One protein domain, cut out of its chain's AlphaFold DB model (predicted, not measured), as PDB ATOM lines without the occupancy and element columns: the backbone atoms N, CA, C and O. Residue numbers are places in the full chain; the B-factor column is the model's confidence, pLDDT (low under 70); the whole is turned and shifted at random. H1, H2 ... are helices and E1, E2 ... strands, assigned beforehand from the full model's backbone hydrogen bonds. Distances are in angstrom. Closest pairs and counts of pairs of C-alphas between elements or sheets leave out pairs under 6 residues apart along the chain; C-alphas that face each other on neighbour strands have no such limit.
ATOM      1  N   GLU A   2      25.371  49.559  81.226       53.47
ATOM      2  CA  GLU A   2      25.101  50.438  80.052       53.47
ATOM      3  C   GLU A   2      24.258  51.687  80.368       53.47
ATOM      4  O   GLU A   2      24.515  52.759  79.825       53.47
ATOM      5  N   ARG A   3      23.273  51.562  81.272       55.72
ATOM      6  CA  ARG A   3      22.458  52.696  81.746       55.72
ATOM      7  C   ARG A   3      23.255  53.670  82.617       55.72
ATOM      8  O   ARG A   3      23.046  54.869  82.528       55.72
ATOM      9  N   GLU A   4      24.196  53.154  83.406       59.31
ATOM     10  CA  GLU A   4      25.036  53.950  84.314       59.31
ATOM     11  C   GLU A   4      26.153  54.671  83.557       59.31
ATOM     12  O   GLU A   4      26.452  55.825  83.834       59.31
ATOM     13  N   THR A   5      26.767  54.002  82.577       63.31
ATOM     14  CA  THR A   5      27.864  54.567  81.782       63.31
ATOM     15  C   THR A   5      27.380  55.266  80.518       63.31
ATOM     16  O   THR A   5      28.214  55.785  79.779       63.31
ATOM     17  N   GLN A   6      26.066  55.254  80.246       73.06
ATOM     18  CA  GLN A   6      25.428  55.813  79.046       73.06
ATOM     19  C   GLN A   6      26.161  55.424  77.754       73.06
ATOM     20  O   GLN A   6      26.336  56.217  76.827       73.06
ATOM     21  N   SER A   7      26.630  54.179  77.712       74.75
ATOM     22  CA  SER A   7      27.478  53.683  76.642       74.75
ATOM     23  C   SER A   7      27.183  52.225  76.340       74.75
ATOM     24  O   SER A   7      26.808  51.447  77.214       74.75
ATOM     25  N   TYR A   8      27.339  51.879  75.065       82.38
ATOM     26  CA  TYR A   8      27.066  50.550  74.540       82.38
ATOM     27  C   TYR A   8      28.332  49.976  73.907       82.38
ATOM     28  O   TYR A   8      29.002  50.660  73.119       82.38
ATOM     29  N   PHE A   9      28.651  48.731  74.250       85.38
ATOM     30  CA  PHE A   9      29.808  48.015  73.733       85.38
ATOM     31  C   PHE A   9      29.358  46.843  72.862       85.38
ATOM     32  O   PHE A   9      28.452  46.096  73.218       85.38
ATOM     33  N   ILE A  10      30.012  46.677  71.717       86.62
ATOM     34  CA  ILE A  10      29.708  45.634  70.737       86.62
ATOM     35  C   ILE A  10      30.903  44.716  70.542       86.62
ATOM     36  O   ILE A  10      32.053  45.140  70.632       86.62
ATOM     37  N   ASN A  11      30.626  43.454  70.233       87.56
ATOM     38  CA  ASN A  11      31.642  42.520  69.776       87.56
ATOM     39  C   ASN A  11      31.598  42.441  68.242       87.56
ATOM     40  O   ASN A  11      30.672  41.858  67.685       87.56
ATOM     41  N   GLU A  12      32.580  43.040  67.564       80.38
ATOM     42  CA  GLU A  12      32.608  43.105  66.092       80.38
ATOM     43  C   GLU A  12      33.064  41.796  65.427       80.38
ATOM     44  O   GLU A  12      32.661  41.509  64.301       80.38
ATOM     45  N   HIS A  13      33.896  40.996  66.102       81.81
ATOM     46  CA  HIS A  13      34.591  39.851  65.491       81.81
ATOM     47  C   HIS A  13      34.364  38.514  66.214       81.81
ATOM     48  O   HIS A  13      34.958  37.501  65.849       81.81
ATOM     49  N   GLY A  14      33.500  38.491  67.230       85.25
ATOM     50  CA  GLY A  14      33.287  37.330  68.086       85.25
ATOM     51  C   GLY A  14      34.453  37.073  69.045       85.25
ATOM     52  O   GLY A  14      35.321  37.916  69.274       85.25
ATOM     53  N   SER A  15      34.449  35.899  69.670       87.56
ATOM     54  CA  SER A  15      35.553  35.434  70.512       87.56
ATOM     55  C   SER A  15      36.502  34.539  69.722       87.56
ATOM     56  O   SER A  15      36.061  33.662  68.981       87.56
ATOM     57  N   TYR A  16      37.801  34.701  69.944       86.81
ATOM     58  CA  TYR A  16      38.835  33.851  69.369       86.81
ATOM     59  C   TYR A  16      39.236  32.756  70.361       86.81
ATOM     60  O   TYR A  16      39.536  33.046  71.517       86.81
ATOM     61  N   ASN A  17      39.257  31.500  69.914       87.94
ATOM     62  CA  ASN A  17      39.613  30.359  70.754       87.94
ATOM     63  C   ASN A  17      41.051  29.906  70.470       87.94
ATOM     64  O   ASN A  17      41.410  29.643  69.323       87.94
ATOM     65  N   THR A  18      41.861  29.795  71.521       85.31
ATOM     66  CA  THR A  18      43.199  29.195  71.476       85.31
ATOM     67  C   THR A  18      43.247  27.914  72.295       85.31
ATOM     68  O   THR A  18      42.389  27.631  73.130       85.31
ATOM     69  N   ASN A  19      44.330  27.153  72.138       82.44
ATOM     70  CA  ASN A  19      44.563  25.960  72.950       82.44
ATOM     71  C   ASN A  19      44.599  26.236  74.463       82.44
ATOM     72  O   ASN A  19      44.352  25.308  75.232       82.44
ATOM     73  N   SER A  20      44.860  27.471  74.898       85.75
ATOM     74  CA  SER A  20      45.027  27.847  76.307       85.75
ATOM     75  C   SER A  20      43.924  28.765  76.852       85.75
ATOM     76  O   SER A  20      43.582  28.659  78.032       85.75
ATOM     77  N   TYR A  21      43.341  29.637  76.026       87.88
ATOM     78  CA  TYR A  21      42.329  30.613  76.444       87.88
ATOM     79  C   TYR A  21      41.377  31.045  75.319       87.88
ATOM     80  O   TYR A  21      41.692  30.962  74.132       87.88
ATOM     81  N   ILE A  22      40.223  31.582  75.701       89.00
ATOM     82  CA  ILE A  22      39.279  32.256  74.809       89.00
ATOM     83  C   ILE A  22      39.482  33.761  74.963       89.00
ATOM     84  O   ILE A  22      39.302  34.296  76.052       89.00
ATOM     85  N   LYS A  23      39.858  34.456  73.889       88.81
ATOM     86  CA  LYS A  23      39.994  35.916  73.865       88.81
ATOM     87  C   LYS A  23      38.697  36.554  73.398       88.81
ATOM     88  O   LYS A  23      38.134  36.132  72.388       88.81
ATOM     89  N   PHE A  24      38.269  37.610  74.070       88.00
ATOM     90  CA  PHE A  24      37.148  38.431  73.636       88.00
ATOM     91  C   PHE A  24      37.523  39.910  73.659       88.00
ATOM     92  O   PHE A  24      38.412  40.347  74.394       88.00
ATOM     93  N   LYS A  25      36.845  40.676  72.808       88.38
ATOM     94  CA  LYS A  25      37.059  42.106  72.644       88.38
ATOM     95  C   LYS A  25      35.716  42.779  72.420       88.38
ATOM     96  O   LYS A  25      34.925  42.322  71.597       88.38
ATOM     97  N   TYR A  26      35.484  43.853  73.151       87.94
ATOM     98  CA  TYR A  26      34.296  44.673  73.059       87.94
ATOM     99  C   TYR A  26      34.715  46.110  72.797       87.94
ATOM    100  O   TYR A  26      35.525  46.678  73.527       87.94
ATOM    101  N   VAL A  27      34.152  46.705  71.758       88.31
ATOM    102  CA  VAL A  27      34.478  48.064  71.327       88.31
ATOM    103  C   VAL A  27      33.285  48.972  71.548       88.31
ATOM    104  O   VAL A  27      32.139  48.531  71.446       88.31
ATOM    105  N   CYS A  28      33.526  50.244  71.856       87.31
ATOM    106  CA  CYS A  28      32.438  51.212  71.926       87.31
ATOM    107  C   CYS A  28      31.708  51.262  70.574       87.31
ATOM    108  O   CYS A  28      32.337  51.403  69.524       87.31
ATOM    109  N   HIS A  29      30.376  51.196  70.584       86.56
ATOM    110  CA  HIS A  29      29.555  51.240  69.366       86.56
ATOM    111  C   HIS A  29      29.785  52.502  68.517       86.56
ATOM    112  O   HIS A  29      29.579  52.477  67.298       86.56
ATOM    113  N   ARG A  30      30.247  53.589  69.146       87.94
ATOM    114  CA  ARG A  30      30.607  54.847  68.486       87.94
ATOM    115  C   ARG A  30      32.011  54.852  67.885       87.94
ATOM    116  O   ARG A  30      32.281  55.702  67.042       87.94
ATOM    117  N   SER A  31      32.881  53.916  68.265       89.38
ATOM    118  CA  SER A  31      34.242  53.798  67.730       89.38
ATOM    119  C   SER A  31      34.227  53.438  66.245       89.38
ATOM    120  O   SER A  31      33.367  52.679  65.780       89.38
ATOM    121  N   GLY A  32      35.182  53.981  65.496       88.62
ATOM    122  CA  GLY A  32      35.373  53.744  64.072       88.62
ATOM    123  C   GLY A  32      34.991  54.930  63.187       88.62
ATOM    124  O   GLY A  32      34.606  56.008  63.646       88.62
ATOM    125  N   ILE A  33      35.118  54.711  61.880       89.56
ATOM    126  CA  ILE A  33      34.906  55.726  60.844       89.56
ATOM    127  C   ILE A  33      33.629  55.408  60.079       89.56
ATOM    128  O   ILE A  33      33.434  54.289  59.602       89.56
ATOM    129  N   PHE A  34      32.763  56.407  59.937       90.19
ATOM    130  CA  PHE A  34      31.583  56.307  59.098       90.19
ATOM    131  C   PHE A  34      31.978  56.263  57.624       90.19
ATOM    132  O   PHE A  34      32.560  57.207  57.092       90.19
ATOM    133  N   LYS A  35      31.601  55.181  56.945       88.44
ATOM    134  CA  LYS A  35      31.730  55.044  55.495       88.44
ATOM    135  C   LYS A  35      30.333  54.916  54.902       88.44
ATOM    136  O   LYS A  35      29.611  53.978  55.218       88.44
ATOM    137  N   SER A  36      29.927  55.885  54.084       85.44
ATOM    138  CA  SER A  36      28.621  55.835  53.422       85.44
ATOM    139  C   SER A  36      28.691  54.962  52.170       85.44
ATOM    140  O   SER A  36      29.406  55.311  51.233       85.44
ATOM    141  N   GLU A  37      27.880  53.911  52.103       86.88
ATOM    142  CA  GLU A  37      27.688  53.104  50.880       86.88
ATOM    143  C   GLU A  37      26.538  53.627  50.000       86.88
ATOM    144  O   GLU A  37      26.239  53.101  48.931       86.88
ATOM    145  N   SER A  38      25.857  54.687  50.446       83.31
ATOM    146  CA  SER A  38      24.710  55.246  49.733       83.31
ATOM    147  C   SER A  38      25.112  55.939  48.429       83.31
ATOM    148  O   SER A  38      26.159  56.582  48.355       83.31
ATOM    149  N   LYS A  39      24.184  55.981  47.464       88.81
ATOM    150  CA  LYS A  39      24.288  56.794  46.236       88.81
ATOM    151  C   LYS A  39      24.264  58.319  46.477       88.81
ATOM    152  O   LYS A  39      24.185  59.074  45.518       88.81
ATOM    153  N   LYS A  40      24.267  58.780  47.739       82.50
ATOM    154  CA  LYS A  40      24.206  60.199  48.156       82.50
ATOM    155  C   LYS A  40      23.009  60.995  47.602       82.50
ATOM    156  O   LYS A  40      23.068  62.211  47.505       82.50
ATOM    157  N   ILE A  41      21.901  60.315  47.292       90.19
ATOM    158  CA  ILE A  41      20.660  60.950  46.806       90.19
ATOM    159  C   ILE A  41      19.962  61.748  47.921       90.19
ATOM    160  O   ILE A  41      19.271  62.724  47.656       90.19
ATOM    161  N   ARG A  42      20.129  61.329  49.181       84.94
ATOM    162  CA  ARG A  42      19.585  62.018  50.359       84.94
ATOM    163  C   ARG A  42      20.730  62.526  51.227       84.94
ATOM    164  O   ARG A  42      21.740  61.837  51.376       84.94
ATOM    165  N   HIS A  43      20.539  63.697  51.831       85.12
ATOM    166  CA  HIS A  43      21.436  64.208  52.865       85.12
ATOM    167  C   HIS A  43      21.423  63.303  54.104       85.12
ATOM    168  O   HIS A  43      20.450  62.589  54.369       85.12
ATOM    169  N   LEU A  44      22.517  63.337  54.868       84.44
ATOM    170  CA  LEU A  44      22.571  62.693  56.177       84.44
ATOM    171  C   LEU A  44      21.524  63.305  57.112       84.44
ATOM    172  O   LEU A  44      21.145  64.469  56.980       84.44
ATOM    173  N   LYS A  45      21.070  62.504  58.080       83.75
ATOM    174  CA  LYS A  45      20.216  62.992  59.167       83.75
ATOM    175  C   LYS A  45      20.945  64.110  59.918       83.75
ATOM    176  O   LYS A  45      22.164  64.048  60.049       83.75
ATOM    177  N   VAL A  46      20.195  65.058  60.483       84.38
ATOM    178  CA  VAL A  46      20.746  66.144  61.321       84.38
ATOM    179  C   VAL A  46      21.572  65.591  62.489       84.38
ATOM    180  O   VAL A  46      22.621  66.129  62.812       84.38
ATOM    181  N   GLN A  47      21.152  64.456  63.054       83.38
ATOM    182  CA  GLN A  47      21.882  63.732  64.100       83.38
ATOM    183  C   GLN A  47      23.264  63.209  63.645       83.38
ATOM    184  O   GLN A  47      24.105  62.863  64.467       83.38
ATOM    185  N   GLY A  48      23.513  63.122  62.339       87.25
ATOM    186  CA  GLY A  48      24.760  62.608  61.790       87.25
ATOM    187  C   GLY A  48      24.915  61.092  61.941       87.25
ATOM    188  O   GLY A  48      23.942  60.333  61.962       87.25
ATOM    189  N   SER A  49      26.170  60.644  61.976       87.38
ATOM    190  CA  SER A  49      26.528  59.235  62.142       87.38
ATOM    191  C   SER A  49      26.625  58.857  63.617       87.38
ATOM    192  O   SER A  49      27.013  59.664  64.453       87.38
ATOM    193  N   HIS A  50      26.364  57.586  63.924       87.12
ATOM    194  CA  HIS A  50      26.656  57.019  65.244       87.12
ATOM    195  C   HIS A  50      28.166  56.950  65.521       87.12
ATOM    196  O   HIS A  50      28.581  56.928  66.680       87.12
ATOM    197  N   LYS A  51      28.988  56.925  64.462       89.44
ATOM    198  CA  LYS A  51      30.446  56.812  64.544       89.44
ATOM    199  C   LYS A  51      31.105  58.174  64.775       89.44
ATOM    200  O   LYS A  51      30.757  59.140  64.103       89.44
ATOM    201  N   ILE A  52      32.087  58.225  65.676       89.81
ATOM    202  CA  ILE A  52      32.839  59.445  66.044       89.81
ATOM    203  C   ILE A  52      33.937  59.808  65.038       89.81
ATOM    204  O   ILE A  52      34.601  60.820  65.210       89.81
ATOM    205  N   ASN A  53      34.142  58.989  63.999       88.00
ATOM    206  CA  ASN A  53      35.263  59.120  63.062       88.00
ATOM    207  C   ASN A  53      36.626  59.120  63.765       88.00
ATOM    208  O   ASN A  53      37.541  59.847  63.395       88.00
ATOM    209  N   GLY A  54      36.743  58.268  64.777       87.25
ATOM    210  CA  GLY A  54      37.894  58.174  65.654       87.25
ATOM    211  C   GLY A  54      37.851  56.877  66.446       87.25
ATOM    212  O   GLY A  54      36.958  56.046  66.258       87.25
ATOM    213  N   TYR A  55      38.829  56.701  67.321       86.75
ATOM    214  CA  TYR A  55      38.950  55.508  68.140       86.75
ATOM    215  C   TYR A  55      38.593  55.828  69.586       86.75
ATOM    216  O   TYR A  55      39.193  56.707  70.200       86.75
ATOM    217  N   CYS A  56      37.616  55.096  70.109       85.06
ATOM    218  CA  CYS A  56      37.303  55.076  71.528       85.06
ATOM    219  C   CYS A  56      37.900  53.806  72.156       85.06
ATOM    220  O   CYS A  56      37.822  52.752  71.508       85.06
ATOM    221  N   PRO A  57      38.442  53.879  73.390       81.06
ATOM    222  CA  PRO A  57      38.960  52.721  74.106       81.06
ATOM    223  C   PRO A  57      37.976  51.553  74.177       81.06
ATOM    224  O   PRO A  57      36.752  51.707  74.127       81.06
ATOM    225  N   GLU A  58      38.554  50.368  74.288       80.06
ATOM    226  CA  GLU A  58      37.879  49.084  74.168       80.06
ATOM    227  C   GLU A  58      38.165  48.223  75.394       80.06
ATOM    228  O   GLU A  58      39.179  48.374  76.072       80.06
ATOM    229  N   ILE A  59      37.241  47.312  75.668       81.50
ATOM    230  CA  ILE A  59      37.338  46.339  76.746       81.50
ATOM    231  C   ILE A  59      37.862  45.058  76.124       81.50
ATOM    232  O   ILE A  59      37.282  44.538  75.165       81.50
ATOM    233  N   SER A  60      38.947  44.517  76.660       81.44
ATOM    234  CA  SER A  60      39.472  43.241  76.188       81.44
ATOM    235  C   SER A  60      39.695  42.295  77.350       81.44
ATOM    236  O   SER A  60      39.992  42.709  78.466       81.44
ATOM    237  N   GLY A  61      39.499  41.009  77.105       83.50
ATOM    238  CA  GLY A  61      39.665  40.009  78.139       83.50
ATOM    239  C   GLY A  61      39.987  38.644  77.570       83.50
ATOM    240  O   GLY A  61      39.862  38.384  76.365       83.50
ATOM    241  N   LYS A  62      40.437  37.766  78.455       85.69
ATOM    242  CA  LYS A  62      40.705  36.366  78.152       85.69
ATOM    243  C   LYS A  62      40.137  35.476  79.251       85.69
ATOM    244  O   LYS A  62      40.293  35.749  80.436       85.69
ATOM    245  N   ILE A  63      39.501  34.392  78.835       86.94
ATOM    246  CA  ILE A  63      39.007  33.327  79.703       86.94
ATOM    247  C   ILE A  63      39.975  32.160  79.565       86.94
ATOM    248  O   ILE A  63      40.075  31.548  78.501       86.94
ATOM    249  N   LEU A  64      40.720  31.870  80.622       83.50
ATOM    250  CA  LEU A  64      41.603  30.714  80.703       83.50
ATOM    251  C   LEU A  64      40.762  29.430  80.824       83.50
ATOM    252  O   LEU A  64      39.682  29.431  81.413       83.50
ATOM    253  N   LYS A  65      41.254  28.298  80.299       78.19
ATOM    254  CA  LYS A  65      40.532  27.005  80.364       78.19
ATOM    255  C   LYS A  65      40.266  26.488  81.785       78.19
ATOM    256  O   LYS A  65      39.414  25.628  81.966       78.19
ATOM    257  N   ASN A  66      40.973  27.015  82.781       81.00
ATOM    258  CA  ASN A  66      40.736  26.746  84.201       81.00
ATOM    259  C   ASN A  66      39.556  27.554  84.787       81.00
ATOM    260  O   ASN A  66      39.314  27.478  85.987       81.00
ATOM    261  N   GLY A  67      38.844  28.333  83.964       77.88
ATOM    262  CA  GLY A  67      37.698  29.147  84.370       77.88
ATOM    263  C   GLY A  67      38.059  30.544  84.881       77.88
ATOM    264  O   GLY A  67      37.157  31.321  85.182       77.88
ATOM    265  N   ILE A  68      39.346  30.897  84.959       86.25
ATOM    266  CA  ILE A  68      39.775  32.236  85.381       86.25
ATOM    267  C   ILE A  68      39.567  33.225  84.229       86.25
ATOM    268  O   ILE A  68      40.034  33.006  83.111       86.25
ATOM    269  N   CYS A  69      38.881  34.331  84.511       84.19
ATOM    270  CA  CYS A  69      38.663  35.421  83.567       84.19
ATOM    271  C   CYS A  69      39.546  36.617  83.942       84.19
ATOM    272  O   CYS A  69      39.417  37.161  85.037       84.19
ATOM    273  N   GLU A  70      40.426  37.027  83.033       83.25
ATOM    274  CA  GLU A  70      41.217  38.254  83.150       83.25
ATOM    275  C   GLU A  70      40.638  39.301  82.196       83.25
ATOM    276  O   GLU A  70      40.554  39.063  80.987       83.25
ATOM    277  N   VAL A  71      40.231  40.452  82.737       82.12
ATOM    278  CA  VAL A  71      39.591  41.537  81.980       82.12
ATOM    279  C   VAL A  71      40.361  42.832  82.188       82.12
ATOM    280  O   VAL A  71      40.586  43.249  83.320       82.12
ATOM    281  N   GLU A  72      40.714  43.482  81.088       79.56
ATOM    282  CA  GLU A  72      41.246  44.837  81.063       79.56
ATOM    283  C   GLU A  72      40.119  45.788  80.643       79.56
ATOM    284  O   GLU A  72      39.628  45.752  79.508       79.56
ATOM    285  N   LEU A  73      39.658  46.593  81.602       74.44
ATOM    286  CA  LEU A  73      38.560  47.537  81.432       74.44
ATOM    287  C   LEU A  73      39.098  48.965  81.448       74.44
ATOM    288  O   LEU A  73      39.562  49.448  82.478       74.44
ATOM    289  N   VAL A  74      38.931  49.668  80.331       73.12
ATOM    290  CA  VAL A  74      39.024  51.127  80.299       73.12
ATOM    291  C   VAL A  74      37.609  51.677  80.444       73.12
ATOM    292  O   VAL A  74      36.790  51.558  79.537       73.12
ATOM    293  N   SER A  75      37.293  52.222  81.620       67.19
ATOM    294  CA  SER A  75      35.942  52.703  81.946       67.19
ATOM    295  C   SER A  75      35.603  54.054  81.313       67.19
ATOM    296  O   SER A  75      34.429  54.373  81.140       67.19
ATOM    297  N   GLN A  76      36.616  54.852  80.974       73.06
ATOM    298  CA  GLN A  76      36.438  56.189  80.423       73.06
ATOM    299  C   GLN A  76      36.466  56.157  78.895       73.06
ATOM    300  O   GLN A  76      37.442  55.723  78.282       73.06
ATOM    301  N   HIS A  77      35.395  56.662  78.281       74.19
ATOM    302  CA  HIS A  77      35.373  56.961  76.851       74.19
ATOM    303  C   HIS A  77      36.279  58.163  76.596       74.19
ATOM    304  O   HIS A  77      36.166  59.189  77.264       74.19
ATOM    305  N   ILE A  78      37.197  58.033  75.641       75.38
ATOM    306  CA  ILE A  78      38.125  59.101  75.260       75.38
ATOM    307  C   ILE A  78      37.739  59.575  73.863       75.38
ATOM    308  O   ILE A  78      37.548  58.767  72.954       75.38
ATOM    309  N   GLY A  79      37.639  60.894  73.690       73.94
ATOM    310  CA  GLY A  79      37.388  61.518  72.390       73.94
ATOM    311  C   GLY A  79      35.915  61.644  71.993       73.94
ATOM    312  O   GLY A  79      35.645  62.067  70.869       73.94
ATOM    313  N   HIS A  80      34.962  61.310  72.871       80.12
ATOM    314  CA  HIS A  80      33.552  61.639  72.657       80.12
ATOM    315  C   HIS A  80      32.728  61.689  73.945       80.12
ATOM    316  O   HIS A  80      33.007  60.971  74.900       80.12
ATOM    317  N   ASP A  81      31.632  62.448  73.897       80.62
ATOM    318  CA  ASP A  81      30.637  62.475  74.967       80.62
ATOM    319  C   ASP A  81      29.662  61.295  74.882       80.62
ATOM    320  O   ASP A  81      29.426  60.704  73.812       80.62
ATOM    321  N   ASN A  82      29.052  60.985  76.021       78.38
ATOM    322  CA  ASN A  82      27.961  60.025  76.131       78.38
ATOM    323  C   ASN A  82      26.658  60.667  75.647       78.38
ATOM    324  O   ASN A  82      25.884  61.242  76.404       78.38
ATOM    325  N   ASN A  83      26.430  60.601  74.338       80.81
ATOM    326  CA  ASN A  83      25.223  61.146  73.734       80.81
ATOM    327  C   ASN A  83      24.098  60.105  73.757       80.81
ATOM    328  O   ASN A  83      24.102  59.149  72.974       80.81
ATOM    329  N   LEU A  84      23.107  60.346  74.616       86.00
ATOM    330  CA  LEU A  84      21.917  59.509  74.760       86.00
ATOM    331  C   LEU A  84      21.208  59.252  73.429       86.00
ATOM    332  O   LEU A  84      20.727  58.151  73.221       86.00
ATOM    333  N   GLY A  85      21.173  60.209  72.499       84.62
ATOM    334  CA  GLY A  85      20.478  60.063  71.217       84.62
ATOM    335  C   GLY A  85      21.046  58.963  70.311       84.62
ATOM    336  O   GLY A  85      20.334  58.462  69.441       84.62
ATOM    337  N   HIS A  86      22.305  58.565  70.508       86.19
ATOM    338  CA  HIS A  86      22.934  57.466  69.767       86.19
ATOM    339  C   HIS A  86      22.789  56.100  70.448       86.19
ATOM    340  O   HIS A  86      23.203  55.093  69.873       86.19
ATOM    341  N   LEU A  87      22.189  56.047  71.640       87.81
ATOM    342  CA  LEU A  87      21.877  54.791  72.307       87.81
ATOM    343  C   LEU A  87      20.594  54.179  71.741       87.81
ATOM    344  O   LEU A  87      19.648  54.869  71.349       87.81
TER     345      LEU A  87
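Overview. This is residues 2 to 87 of the 186 residues of an uncharacterized protein of Callosobruchus maculatus (UniProt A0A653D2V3). With little regular structure, this is a narrow three-stranded sheet at one end, extended by a long loop between E1 and E2 whose residues 37 to 43 stick out. The printed part has 86 residues, 23 of them in H1, E1, E2 and E3, in that chain order: mostly strand, sheet order E1 - E2 - E3, antiparallel. It is loose, radius of gyration of the C-alphas 16.2 A, spanning 53 by 30 by 18 A.

Along the chain. Find C-alpha 21 at (42.329, 30.613, 76.444); there E1, residues 21 to 28, begins its 23.3 A. E2, residues 58 to 64, runs 19.9 A; E3, residues 69 to 72, ends at (41.246, 44.837, 81.063). H1 is residues 2 to 5.

Arrangement. The strands make a meander, each the antiparallel neighbour of the one before. In hairpin E1 and E2, N 24 and O 61 are within hydrogen-bond range at 2.9 A; in hairpin E2 and E3, N 62 and O 70 at 2.8 A. H1, not on the sheet, is too short for an O i to N i+4 pair.

Size, cuts and confidence. The printed part has no cut. The links H1 to E1 and E1 to E2 are long. Residues 2 to 5 and 75 have pLDDT under 70.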